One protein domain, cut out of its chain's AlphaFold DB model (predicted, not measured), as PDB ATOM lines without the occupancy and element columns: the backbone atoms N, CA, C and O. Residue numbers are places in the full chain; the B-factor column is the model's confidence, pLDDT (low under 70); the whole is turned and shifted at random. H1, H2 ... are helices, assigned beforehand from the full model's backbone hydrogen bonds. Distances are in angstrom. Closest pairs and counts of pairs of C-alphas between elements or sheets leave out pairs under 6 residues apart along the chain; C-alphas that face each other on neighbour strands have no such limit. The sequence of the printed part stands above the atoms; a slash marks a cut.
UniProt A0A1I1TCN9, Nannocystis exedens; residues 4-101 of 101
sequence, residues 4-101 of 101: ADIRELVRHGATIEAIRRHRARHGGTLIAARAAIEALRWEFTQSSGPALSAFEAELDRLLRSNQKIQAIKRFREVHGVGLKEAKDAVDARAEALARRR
ATOM      1  N   ALA A   4     153.579 144.212 159.644       64.06
ATOM      2  CA  ALA A   4     154.940 143.848 159.256       64.06
ATOM      3  C   ALA A   4     155.607 144.865 158.310       64.06
ATOM      4  O   ALA A   4     156.785 145.157 158.473       64.06
ATOM      5  N   ASP A   5     154.842 145.453 157.385       73.06
ATOM      6  CA  ASP A   5     155.316 146.451 156.409       73.06
ATOM      7  C   ASP A   5     155.808 147.734 157.115       73.06
ATOM      8  O   ASP A   5     156.833 148.313 156.766       73.06
ATOM      9  N   ILE A   6     155.111 148.142 158.185       73.75
ATOM     10  CA  ILE A   6     155.461 149.322 158.987       73.75
ATOM     11  C   ILE A   6     156.741 149.048 159.783       73.75
ATOM     12  O   ILE A   6     157.639 149.888 159.805       73.75
ATOM     13  N   ARG A   7     156.870 147.857 160.385       71.12
ATOM     14  CA  ARG A   7     158.090 147.449 161.106       71.12
ATOM     15  C   ARG A   7     159.314 147.384 160.193       71.12
ATOM     16  O   ARG A   7     160.401 147.782 160.608       71.12
ATOM     17  N   GLU A   8     159.146 146.914 158.960       75.56
ATOM     18  CA  GLU A   8     160.224 146.856 157.972       75.56
ATOM     19  C   GLU A   8     160.693 148.261 157.566       75.56
ATOM     20  O   GLU A   8     161.890 148.548 157.598       75.56
ATOM     21  N   LEU A   9     159.765 149.190 157.319       79.38
ATOM     22  CA  LEU A   9     160.100 150.592 157.039       79.38
ATOM     23  C   LEU A   9     160.860 151.255 158.197       79.38
ATOM     24  O   LEU A   9     161.804 152.012 157.964       79.38
ATOM     25  N   VAL A  10     160.497 150.940 159.445       74.88
ATOM     26  CA  VAL A  10     161.232 151.416 160.629       74.88
ATOM     27  C   VAL A  10     162.644 150.829 160.683       74.88
ATOM     28  O   VAL A  10     163.590 151.568 160.953       74.88
ATOM     29  N   ARG A  11     162.818 149.541 160.355       69.94
ATOM     30  CA  ARG A  11     164.138 148.888 160.283       69.94
ATOM     31  C   ARG A  11     165.056 149.549 159.249       69.94
ATOM     32  O   ARG A  11     166.245 149.697 159.508       69.94
ATOM     33  N   HIS A  12     164.511 149.976 158.112       76.56
ATOM     34  CA  HIS A  12     165.259 150.666 157.054       76.56
ATOM     35  C   HIS A  12     165.452 152.176 157.300       76.56
ATOM     36  O   HIS A  12     166.038 152.861 156.466       76.56
ATOM     37  N   GLY A  13     164.970 152.717 158.426       75.44
ATOM     38  CA  GLY A  13     165.086 154.143 158.751       75.44
ATOM     39  C   GLY A  13     164.126 155.055 157.973       75.44
ATOM     40  O   GLY A  13     164.212 156.281 158.087       75.44
ATOM     41  N   ALA A  14     163.170 154.491 157.228       79.31
ATOM     42  CA  ALA A  14     162.187 155.210 156.416       79.31
ATOM     43  C   ALA A  14     161.030 155.772 157.269       79.31
ATOM     44  O   ALA A  14     159.853 155.458 157.082       79.31
ATOM     45  N   THR A  15     161.376 156.635 158.226       76.12
ATOM     46  CA  THR A  15     160.479 157.137 159.283       76.12
ATOM     47  C   THR A  15     159.268 157.893 158.728       76.12
ATOM     48  O   THR A  15     158.151 157.719 159.210       76.12
ATOM     49  N   ILE A  16     159.459 158.712 157.689       78.31
ATOM     50  CA  ILE A  16     158.380 159.520 157.094       78.31
ATOM     51  C   ILE A  16     157.327 158.623 156.429       78.31
ATOM     52  O   ILE A  16     156.126 158.838 156.611       78.31
ATOM     53  N   GLU A  17     157.767 157.593 155.705       79.31
ATOM     54  CA  GLU A  17     156.854 156.687 155.009       79.31
ATOM     55  C   GLU A  17     156.139 155.752 155.991       79.31
ATOM     56  O   GLU A  17     154.935 155.533 155.868       79.31
ATOM     57  N   ALA A  18     156.832 155.308 157.045       75.06
ATOM     58  CA  ALA A  18     156.225 154.550 158.135       75.06
ATOM     59  C   ALA A  18     155.090 155.338 158.824       75.06
ATOM     60  O   ALA A  18     154.006 154.797 159.051       75.06
ATOM     61  N   ILE A  19     155.287 156.640 159.079       78.19
ATOM     62  CA  ILE A  19     154.261 157.527 159.660       78.19
ATOM     63  C   ILE A  19     153.061 157.675 158.718       78.19
ATOM     64  O   ILE A  19     151.910 157.554 159.154       78.19
ATOM     65  N   ARG A  20     153.304 157.925 157.424       82.31
ATOM     66  CA  ARG A  20     152.234 158.056 156.424       82.31
ATOM     67  C   ARG A  20     151.416 156.767 156.329       82.31
ATOM     68  O   ARG A  20     150.185 156.820 156.354       82.31
ATOM     69  N   ARG A  21     152.093 155.618 156.278       80.19
ATOM     70  CA  ARG A  21     151.502 154.275 156.195       80.19
ATOM     71  C   ARG A  21     150.662 153.936 157.424       80.19
ATOM     72  O   ARG A  21     149.535 153.465 157.279       80.19
ATOM     73  N   HIS A  22     151.176 154.231 158.618       76.94
ATOM     74  CA  HIS A  22     150.466 154.034 159.879       76.94
ATOM     75  C   HIS A  22     149.196 154.897 159.941       76.94
ATOM     76  O   HIS A  22     148.111 154.409 160.264       76.94
ATOM     77  N   ARG A  23     149.296 156.172 159.545       79.44
ATOM     78  CA  ARG A  23     148.159 157.103 159.544       79.44
ATOM     79  C   ARG A  23     147.073 156.727 158.534       79.44
ATOM     80  O   ARG A  23     145.898 156.793 158.882       79.44
ATOM     81  N   ALA A  24     147.447 156.322 157.320       80.69
ATOM     82  CA  ALA A  24     146.500 155.923 156.274       80.69
ATOM     83  C   ALA A  24     145.657 154.692 156.658       80.69
ATOM     84  O   ALA A  24     144.576 154.491 156.117       80.69
ATOM     85  N   ARG A  25     146.158 153.867 157.585       75.06
ATOM     86  CA  ARG A  25     145.531 152.612 158.014       75.06
ATOM     87  C   ARG A  25     144.719 152.742 159.294       75.06
ATOM     88  O   ARG A  25     143.646 152.162 159.378       75.06
ATOM     89  N   HIS A  26     145.238 153.481 160.272       72.00
ATOM     90  CA  HIS A  26     144.630 153.580 161.599       72.00
ATOM     91  C   HIS A  26     143.802 154.850 161.807       72.00
ATOM     92  O   HIS A  26     143.095 154.919 162.802       72.00
ATOM     93  N   GLY A  27     143.866 155.831 160.894       66.06
ATOM     94  CA  GLY A  27     143.079 157.062 160.985       66.06
ATOM     95  C   GLY A  27     143.343 157.820 162.289       66.06
ATOM     96  O   GLY A  27     142.594 157.710 163.249       66.06
ATOM     97  N   GLY A  28     144.422 158.604 162.337       71.38
ATOM     98  CA  GLY A  28     144.826 159.311 163.555       71.38
ATOM     99  C   GLY A  28     145.653 160.568 163.296       71.38
ATOM    100  O   GLY A  28     145.937 160.942 162.150       71.38
ATOM    101  N   THR A  29     146.041 161.243 164.378       76.69
ATOM    102  CA  THR A  29     146.892 162.438 164.317       76.69
ATOM    103  C   THR A  29     148.343 162.061 164.005       76.69
ATOM    104  O   THR A  29     148.795 160.946 164.277       76.69
ATOM    105  N   LEU A  30     149.103 163.007 163.444       73.19
ATOM    106  CA  LEU A  30     150.537 162.822 163.184       73.19
ATOM    107  C   LEU A  30     151.319 162.484 164.462       73.19
ATOM    108  O   LEU A  30     152.303 161.754 164.394       73.19
ATOM    109  N   ILE A  31     150.854 162.964 165.618       77.50
ATOM    110  CA  ILE A  31     151.473 162.685 166.916       77.50
ATOM    111  C   ILE A  31     151.268 161.225 167.322       77.50
ATOM    112  O   ILE A  31     152.236 160.580 167.708       77.50
ATOM    113  N   ALA A  32     150.061 160.673 167.161       74.12
ATOM    114  CA  ALA A  32     149.806 159.263 167.459       74.12
ATOM    115  C   ALA A  32     150.625 158.329 166.549       74.12
ATOM    116  O   ALA A  32     151.218 157.361 167.019       74.12
ATOM    117  N   ALA A  33     150.719 158.654 165.254       71.31
ATOM    118  CA  ALA A  33     151.541 157.892 164.316       71.31
ATOM    119  C   ALA A  33     153.037 157.994 164.649       71.31
ATOM    120  O   ALA A  33     153.733 156.985 164.652       71.31
ATOM    121  N   ARG A  34     153.533 159.189 164.987       74.56
ATOM    122  CA  ARG A  34     154.928 159.375 165.400       74.56
ATOM    123  C   ARG A  34     155.250 158.613 166.686       74.56
ATOM    124  O   ARG A  34     156.282 157.957 166.729       74.56
ATOM    125  N   ALA A  35     154.368 158.650 167.684       75.88
ATOM    126  CA  ALA A  35     154.539 157.921 168.939       75.88
ATOM    127  C   ALA A  35     154.605 156.402 168.721       75.88
ATOM    128  O   ALA A  35     155.466 155.747 169.295       75.88
ATOM    129  N   ALA A  36     153.766 155.851 167.839       70.06
ATOM    130  CA  ALA A  36     153.811 154.432 167.487       70.06
ATOM    131  C   ALA A  36     155.126 154.043 166.788       70.06
ATOM    132  O   ALA A  36     155.728 153.029 167.122       70.06
ATOM    133  N   ILE A  37     155.621 154.868 165.859       72.25
ATOM    134  CA  ILE A  37     156.909 154.622 165.190       72.25
ATOM    135  C   ILE A  37     158.088 154.748 166.162       72.25
ATOM    136  O   ILE A  37     159.037 153.965 166.099       72.25
ATOM    137  N   GLU A  38     158.035 155.713 167.076       70.94
ATOM    138  CA  GLU A  38     159.065 155.904 168.092       70.94
ATOM    139  C   GLU A  38     159.056 154.765 169.125       70.94
ATOM    140  O   GLU A  38     160.127 154.295 169.502       70.94
ATOM    141  N   ALA A  39     157.877 154.243 169.481       70.38
ATOM    142  CA  ALA A  39     157.715 153.037 170.289       70.38
ATOM    143  C   ALA A  39     158.261 151.792 169.576       70.38
ATOM    144  O   ALA A  39     159.031 151.060 170.180       70.38
ATOM    145  N   LEU A  40     157.993 151.602 168.279       70.00
ATOM    146  CA  LEU A  40     158.568 150.497 167.498       70.00
ATOM    147  C   LEU A  40     160.098 150.594 167.385       70.00
ATOM    148  O   LEU A  40     160.806 149.591 167.454       70.00
ATOM    149  N   ARG A  41     160.631 151.812 167.242       67.31
ATOM    150  CA  ARG A  41     162.077 152.078 167.273       67.31
ATOM    151  C   ARG A  41     162.665 151.789 168.657       67.31
ATOM    152  O   ARG A  41     163.759 151.231 168.747       67.31
ATOM    153  N   TRP A  42     161.939 152.139 169.718       60.00
ATOM    154  CA  TRP A  42     162.291 151.826 171.101       60.00
ATOM    155  C   TRP A  42     162.264 150.311 171.365       60.00
ATOM    156  O   TRP A  42     163.216 149.752 171.898       60.00
ATOM    157  N   GLU A  43     161.236 149.609 170.895       57.47
ATOM    158  CA  GLU A  43     161.124 148.151 170.938       57.47
ATOM    159  C   GLU A  43     162.253 147.472 170.160       57.47
ATOM    160  O   GLU A  43     162.729 146.426 170.585       57.47
ATOM    161  N   PHE A  44     162.753 148.063 169.073       52.69
ATOM    162  CA  PHE A  44     163.894 147.515 168.335       52.69
ATOM    163  C   PHE A  44     165.221 147.667 169.102       52.69
ATOM    164  O   PHE A  44     166.023 146.729 169.147       52.69
ATOM    165  N   THR A  45     165.433 148.805 169.779       54.41
ATOM    166  CA  THR A  45     166.592 148.978 170.676       54.41
ATOM    167  C   THR A  45     166.462 148.178 171.979       54.41
ATOM    168  O   THR A  45     167.486 147.859 172.577       54.41
ATOM    169  N   GLN A  46     165.248 147.801 172.402       50.72
ATOM    170  CA  GLN A  46     164.996 146.974 173.593       50.72
ATOM    171  C   GLN A  46     164.915 145.465 173.316       50.72
ATOM    172  O   GLN A  46     165.313 144.679 174.169       50.72
ATOM    173  N   SER A  47     164.499 145.036 172.123       48.31
ATOM    174  CA  SER A  47     164.501 143.618 171.707       48.31
ATOM    175  C   SER A  47     165.914 143.117 171.415       48.31
ATOM    176  O   SER A  47     166.215 141.938 171.577       48.31
ATOM    177  N   SER A  48     166.811 144.039 171.066       53.53
ATOM    178  CA  SER A  48     168.257 143.826 171.139       53.53
ATOM    179  C   SER A  48     168.795 143.958 172.576       53.53
ATOM    180  O   SER A  48     169.869 143.458 172.882       53.53
ATOM    181  N   GLY A  49     168.047 144.598 173.476       55.19
ATOM    182  CA  GLY A  49     168.474 145.132 174.773       55.19
ATOM    183  C   GLY A  49     169.233 144.164 175.686       55.19
ATOM    184  O   GLY A  49     170.350 144.492 176.074       55.19
ATOM    185  N   PRO A  50     168.717 142.972 176.028       51.47
ATOM    186  CA  PRO A  50     169.441 142.058 176.912       51.47
ATOM    187  C   PRO A  50     170.483 141.206 176.168       51.47
ATOM    188  O   PRO A  50     171.576 141.000 176.689       51.47
ATOM    189  N   ALA A  51     170.206 140.761 174.940       52.66
ATOM    190  CA  ALA A  51     171.097 139.870 174.190       52.66
ATOM    191  C   ALA A  51     172.314 140.595 173.588       52.66
ATOM    192  O   ALA A  51     173.427 140.078 173.689       52.66
ATOM    193  N   LEU A  52     172.140 141.812 173.043       57.09
ATOM    194  CA  LEU A  52     173.277 142.656 172.662       57.09
ATOM    195  C   LEU A  52     174.075 143.070 173.897       57.09
ATOM    196  O   LEU A  52     175.293 143.033 173.830       57.09
ATOM    197  N   SER A  53     173.435 143.383 175.033       65.56
ATOM    198  CA  SER A  53     174.187 143.721 176.254       65.56
ATOM    199  C   SER A  53     175.027 142.551 176.775       65.56
ATOM    200  O   SER A  53     176.154 142.754 177.217       65.56
ATOM    201  N   ALA A  54     174.514 141.318 176.686       74.75
ATOM    202  CA  ALA A  54     175.237 140.122 177.101       74.75
ATOM    203  C   ALA A  54     176.404 139.825 176.152       74.75
ATOM    204  O   ALA A  54     177.505 139.517 176.606       74.75
ATOM    205  N   PHE A  55     176.175 139.971 174.845       82.00
ATOM    206  CA  PHE A  55     177.212 139.835 173.831       82.00
ATOM    207  C   PHE A  55     178.292 140.917 173.964       82.00
ATOM    208  O   PHE A  55     179.471 140.587 173.986       82.00
ATOM    209  N   GLU A  56     177.919 142.190 174.118       82.06
ATOM    210  CA  GLU A  56     178.864 143.288 174.337       82.06
ATOM    211  C   GLU A  56     179.648 143.101 175.641       82.06
ATOM    212  O   GLU A  56     180.861 143.291 175.648       82.06
ATOM    213  N   ALA A  57     179.006 142.659 176.727       84.38
ATOM    214  CA  ALA A  57     179.691 142.369 177.985       84.38
ATOM    215  C   ALA A  57     180.667 141.187 177.862       84.38
ATOM    216  O   ALA A  57     181.753 141.213 178.451       84.38
ATOM    217  N   GLU A  58     180.309 140.150 177.102       86.19
ATOM    218  CA  GLU A  58     181.212 139.043 176.789       86.19
ATOM    219  C   GLU A  58     182.383 139.514 175.920       86.19
ATOM    220  O   GLU A  58     183.537 139.205 176.218       86.19
ATOM    221  N   LEU A  59     182.109 140.327 174.898       88.50
ATOM    222  CA  LEU A  59     183.117 140.906 174.020       88.50
ATOM    223  C   LEU A  59     184.094 141.782 174.810       88.50
ATOM    224  O   LEU A  59     185.306 141.628 174.678       88.50
ATOM    225  N   ASP A  60     183.582 142.632 175.698       88.44
ATOM    226  CA  ASP A  60     184.383 143.489 176.563       88.44
ATOM    227  C   ASP A  60     185.242 142.653 177.535       88.44
ATOM    228  O   ASP A  60     186.398 143.002 177.789       88.44
ATOM    229  N   ARG A  61     184.738 141.517 178.049       89.69
ATOM    230  CA  ARG A  61     185.543 140.565 178.844       89.69
ATOM    231  C   ARG A  61     186.667 139.948 178.019       89.69
ATOM    232  O   ARG A  61     187.814 139.978 178.459       89.69
ATOM    233  N   LEU A  62     186.365 139.437 176.824       90.56
ATOM    234  CA  LEU A  62     187.357 138.839 175.924       90.56
ATOM    235  C   LEU A  62     188.446 139.853 175.550       90.56
ATOM    236  O   LEU A  62     189.633 139.527 175.569       90.56
ATOM    237  N   LEU A  63     188.056 141.101 175.278       89.38
ATOM    238  CA  LEU A  63     188.974 142.198 174.983       89.38
ATOM    239  C   LEU A  63     189.863 142.551 176.183       89.38
ATOM    240  O   LEU A  63     191.071 142.713 176.015       89.38
ATOM    241  N   ARG A  64     189.308 142.597 177.402       87.12
ATOM    242  CA  ARG A  64     190.086 142.815 178.639       87.12
ATOM    243  C   ARG A  64     191.058 141.674 178.939       87.12
ATOM    244  O   ARG A  64     192.137 141.933 179.464       87.12
ATOM    245  N   SER A  65     190.705 140.441 178.581       89.31
ATOM    246  CA  SER A  65     191.565 139.255 178.686       89.31
ATOM    247  C   SER A  65     192.556 139.107 177.521       89.31
ATOM    248  O   SER A  65     193.218 138.077 177.415       89.31
ATOM    249  N   ASN A  66     192.669 140.111 176.639       86.44
ATOM    250  CA  ASN A  66     193.523 140.111 175.445       86.44
ATOM    251  C   ASN A  66     193.211 138.977 174.438       86.44
ATOM    252  O   ASN A  66     194.029 138.623 173.591       86.44
ATOM    253  N   GLN A  67     192.001 138.416 174.489       91.44
ATOM    254  CA  GLN A  67     191.526 137.334 173.624       91.44
ATOM    255  C   GLN A  67     190.843 137.880 172.358       91.44
ATOM    256  O   GLN A  67     189.727 137.486 172.012       91.44
ATOM    257  N   LYS A  68     191.519 138.778 171.623       88.50
ATOM    258  CA  LYS A  68     190.969 139.425 170.411       88.50
ATOM    259  C   LYS A  68     190.494 138.422 169.349       88.50
ATOM    260  O   LYS A  68     189.481 138.649 168.701       88.50
ATOM    261  N   ILE A  69     191.185 137.291 169.193       90.19
ATOM    262  CA  ILE A  69     190.812 136.252 168.215       90.19
ATOM    263  C   ILE A  69     189.439 135.647 168.549       90.19
ATOM    264  O   ILE A  69     188.608 135.480 167.657       90.19
ATOM    265  N   GLN A  70     189.180 135.368 169.830       91.44
ATOM    266  CA  GLN A  70     187.890 134.835 170.277       91.44
ATOM    267  C   GLN A  70     186.780 135.878 170.133       91.44
ATOM    268  O   GLN A  70     185.693 135.545 169.674       91.44
ATOM    269  N   ALA A  71     187.072 137.148 170.432       90.62
ATOM    270  CA  ALA A  71     186.143 138.256 170.223       90.62
ATOM    271  C   ALA A  71     185.709 138.375 168.748       90.62
ATOM    272  O   ALA A  71     184.518 138.453 168.454       90.62
ATOM    273  N   ILE A  72     186.659 138.291 167.809       91.50
ATOM    274  CA  ILE A  72     186.381 138.313 166.362       91.50
ATOM    275  C   ILE A  72     185.552 137.099 165.943       91.50
ATOM    276  O   ILE A  72     184.615 137.237 165.159       91.50
ATOM    277  N   LYS A  73     185.867 135.908 166.465       90.69
ATOM    278  CA  LYS A  73     185.103 134.691 166.167       90.69
ATOM    279  C   LYS A  73     183.644 134.833 166.615       90.69
ATOM    280  O   LYS A  73     182.751 134.653 165.792       90.69
ATOM    281  N   ARG A  74     183.419 135.268 167.857       88.19
ATOM    282  CA  ARG A  74     182.076 135.469 168.420       88.19
ATOM    283  C   ARG A  74     181.293 136.542 167.666       88.19
ATOM    284  O   ARG A  74     180.124 136.336 167.361       88.19
ATOM    285  N   PHE A  75     181.942 137.641 167.280       87.56
ATOM    286  CA  PHE A  75     181.314 138.691 166.472       87.56
ATOM    287  C   PHE A  75     180.844 138.179 165.107       87.56
ATOM    288  O   PHE A  75     179.749 138.515 164.661       87.56
ATOM    289  N   ARG A  76     181.622 137.305 164.463       90.00
ATOM    290  CA  ARG A  76     181.218 136.665 163.201       90.00
ATOM    291  C   ARG A  76     180.075 135.679 163.380       90.00
ATOM    292  O   ARG A  76     179.206 135.629 162.522       90.00
ATOM    293  N   GLU A  77     180.069 134.908 164.462       86.69
ATOM    294  CA  GLU A  77     179.001 133.942 164.747       86.69
ATOM    295  C   GLU A  77     177.652 134.633 164.983       86.69
ATOM    296  O   GLU A  77     176.622 134.131 164.544       86.69
ATOM    297  N   VAL A  78     177.660 135.799 165.634       82.00
ATOM    298  CA  VAL A  78     176.439 136.554 165.954       82.00
ATOM    299  C   VAL A  78     175.958 137.409 164.779       82.00
ATOM    300  O   VAL A  78     174.760 137.457 164.512       82.00
ATOM    301  N   HIS A  79     176.871 138.080 164.069       80.25
ATOM    302  CA  HIS A  79     176.510 139.046 163.023       80.25
ATOM    303  C   HIS A  79     176.630 138.507 161.590       80.25
ATOM    304  O   HIS A  79     176.149 139.151 160.664       80.25
ATOM    305  N   GLY A  80     177.274 137.355 161.377       86.25
ATOM    306  CA  GLY A  80     177.431 136.752 160.047       86.25
ATOM    307  C   GLY A  80     178.325 137.543 159.082       86.25
ATOM    308  O   GLY A  80     178.245 137.339 157.874       86.25
ATOM    309  N   VAL A  81     179.162 138.453 159.589       87.44
ATOM    310  CA  VAL A  81     179.987 139.361 158.770       87.44
ATOM    311  C   VAL A  81     181.322 138.746 158.325       87.44
ATOM    312  O   VAL A  81     181.807 137.739 158.868       87.44
ATOM    313  N   GLY A  82     181.963 139.389 157.343       87.25
ATOM    314  CA  GLY A  82     183.295 139.018 156.877       87.25
ATOM    315  C   GLY A  82     184.376 139.176 157.955       87.25
ATOM    316  O   GLY A  82     184.230 139.911 158.931       87.25
ATOM    317  N   LEU A  83     185.517 138.500 157.772       89.81
ATOM    318  CA  LEU A  83     186.634 138.551 158.728       89.81
ATOM    319  C   LEU A  83     187.169 139.979 158.934       89.81
ATOM    320  O   LEU A  83     187.551 140.340 160.045       89.81
ATOM    321  N   LYS A  84     187.173 140.782 157.864       89.00
ATOM    322  CA  LYS A  84     187.611 142.180 157.893       89.00
ATOM    323  C   LYS A  84     186.679 143.039 158.749       89.00
ATOM    324  O   LYS A  84     187.160 143.724 159.639       89.00
ATOM    325  N   GLU A  85     185.373 142.950 158.512       85.19
ATOM    326  CA  GLU A  85     184.356 143.707 159.255       85.19
ATOM    327  C   GLU A  85     184.334 143.320 160.734       85.19
ATOM    328  O   GLU A  85     184.306 144.188 161.600       85.19
ATOM    329  N   ALA A  86     184.434 142.024 161.042       88.38
ATOM    330  CA  ALA A  86     184.497 141.574 162.428       88.38
ATOM    331  C   ALA A  86     185.752 142.067 163.148       88.38
ATOM    332  O   ALA A  86     185.683 142.453 164.311       88.38
ATOM    333  N   LYS A  87     186.906 142.058 162.471       90.31
ATOM    334  CA  LYS A  87     188.137 142.609 163.038       90.31
ATOM    335  C   LYS A  87     187.989 144.102 163.316       90.31
ATOM    336  O   LYS A  87     188.338 144.526 164.410       90.31
ATOM    337  N   ASP A  88     187.480 144.859 162.351       92.38
ATOM    338  CA  ASP A  88     187.314 146.310 162.451       92.38
ATOM    339  C   ASP A  88     186.384 146.694 163.611       92.38
ATOM    340  O   ASP A  88     186.760 147.476 164.483       92.38
ATOM    341  N   ALA A  89     185.226 146.033 163.717       87.06
ATOM    342  CA  ALA A  89     184.271 146.260 164.799       87.06
ATOM    343  C   ALA A  89     184.848 145.928 166.187       87.06
ATOM    344  O   ALA A  89     184.658 146.678 167.147       87.06
ATOM    345  N   VAL A  90     185.574 144.810 166.304       89.56
ATOM    346  CA  VAL A  90     186.206 144.394 167.564       89.56
ATOM    347  C   VAL A  90     187.355 145.325 167.949       89.56
ATOM    348  O   VAL A  90     187.516 145.627 169.132       89.56
ATOM    349  N   ASP A  91     188.141 145.799 166.984       91.12
ATOM    350  CA  ASP A  91     189.251 146.714 167.252       91.12
ATOM    351  C   ASP A  91     188.746 148.106 167.655       91.12
ATOM    352  O   ASP A  91     189.169 148.622 168.688       91.12
ATOM    353  N   ALA A  92     187.731 148.637 166.963       88.81
ATOM    354  CA  ALA A  92     187.055 149.875 167.347       88.81
ATOM    355  C   ALA A  92     186.474 149.797 168.771       88.81
ATOM    356  O   ALA A  92     186.553 150.755 169.550       88.81
ATOM    357  N   ARG A  93     185.924 148.636 169.156       86.81
ATOM    358  CA  ARG A  93     185.430 148.408 170.520       86.81
ATOM    359  C   ARG A  93     186.562 148.347 171.546       86.81
ATOM    360  O   ARG A  93     186.433 148.919 172.629       86.81
ATOM    361  N   ALA A  94     187.676 147.700 171.206       87.69
ATOM    362  CA  ALA A  94     188.865 147.639 172.052       87.69
ATOM    363  C   ALA A  94     189.470 149.030 172.285       87.69
ATOM    364  O   ALA A  94     189.815 149.368 173.418       87.69
ATOM    365  N   GLU A  95     189.540 149.857 171.243       88.19
ATOM    366  CA  GLU A  95     189.951 151.256 171.353       88.19
ATOM    367  C   GLU A  95     188.998 152.061 172.239       88.19
ATOM    368  O   GLU A  95     189.446 152.801 173.115       88.19
ATOM    369  N   ALA A  96     187.684 151.904 172.065       84.19
ATOM    370  CA  ALA A  96     186.695 152.591 172.892       84.19
ATOM    371  C   ALA A  96     186.812 152.215 174.383       84.19
ATOM    372  O   ALA A  96     186.675 153.081 175.247       84.19
ATOM    373  N   LEU A  97     187.104 150.947 174.691       83.56
ATOM    374  CA  LEU A  97     187.403 150.479 176.048       83.56
ATOM    375  C   LEU A  97     188.702 151.073 176.595       83.56
ATOM    376  O   LEU A  97     188.745 151.449 177.763       83.56
ATOM    377  N   ALA A  98     189.746 151.158 175.769       83.25
ATOM    378  CA  ALA A  98     191.031 151.727 176.162       83.25
ATOM    379  C   ALA A  98     190.932 153.234 176.443       83.25
ATOM    380  O   ALA A  98     191.538 153.711 177.390       83.25
ATOM    381  N   ARG A  99     190.117 153.971 175.673       80.31
ATOM    382  CA  ARG A  99     189.860 155.413 175.874       80.31
ATOM    383  C   ARG A  99     189.034 155.725 177.125       80.31
ATOM    384  O   ARG A  99     188.990 156.872 177.551       80.31
ATOM    385  N   ARG A 100     188.330 154.731 177.671       70.25
ATOM    386  CA  ARG A 100     187.501 154.843 178.884       70.25
ATOM    387  C   ARG A 100     188.218 154.360 180.149       70.25
ATOM    388  O   ARG A 100     187.576 154.271 181.194       70.25
ATOM    389  N   ARG A 101     189.489 153.978 180.034       58.41
ATOM    390  CA  ARG A 101     190.307 153.407 181.103       58.41
ATOM    391  C   ARG A 101     191.273 154.448 181.645       58.41
ATOM    392  O   ARG A 101     191.526 154.378 182.863       58.41
TER     393      ARG A 101
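Overview. This is residues 4 to 101 of the 101 residues of a protein of Nannocystis exedens (UniProt A0A1I1TCN9). Two small three-helix lobes sit at the two ends of a long bridge: H1, H2 and H3 make one, H4, H5 and H6 the other. H3 and H4 follow each other end to end to make the bridge, and residues 45 to 51, at its middle, stand free. The printed part has 98 residues with six named helices, H1 to H6 in chain order, and no named strand: all helix. It is loose, with a radius of gyration of the C-alphas of 18.3 A, and spans 55 by 28 by 20 A.

Along the chain. Find C-alpha 4 at (154.940, 143.848, 159.256), where H1, residues 4 to 11, begins; it is 10.5 A long. H2 follows, residues 15 to 26, 16.4 A, then H3, residues 30 to 47, 25.2 A. Look for C-alpha 49 at (168.474, 145.132, 174.773): from there H4 runs to residue 64, 22.1 A. H5 holds residues 68 to 79, 16.2 A, and H6 residues 83 to 99, 24.3 A, ending at C-alpha 99 (189.860, 155.413, 175.874).

Arrangement. H1 and H2 form a helical hairpin and touch, closest at the C-alphas of Ile 6 and Ala 18, 5.4 A. H3, with residues 30 to 37 alone, touches H2 at a steep tilt of 65 degrees, closest at the C-alphas of Ile 19 and Ala 33, 5.4 A. H3 and H4 meet only through their link. H4 and H5 form a second hairpin, closest at the C-alphas of Leu 59 and Ala 71, 5.5 A. H6, with residues 83 to 90 alone, touches H5 at a steep tilt of 61 degrees, closest at the C-alphas of Ile 72 and Ala 86, 5.4 A. In H1 to H6 every O i to N i+4 pair is within hydrogen-bond range.

Size, cuts and confidence. The farthest C-alphas, of Gly 27 and Asn 66, are 55.1 A apart. The printed part has no cut, and its five links are tight. Look at the B-factors of residues 41 to 53: they are under 70, as are those of residues 4, 11, 27 and 101.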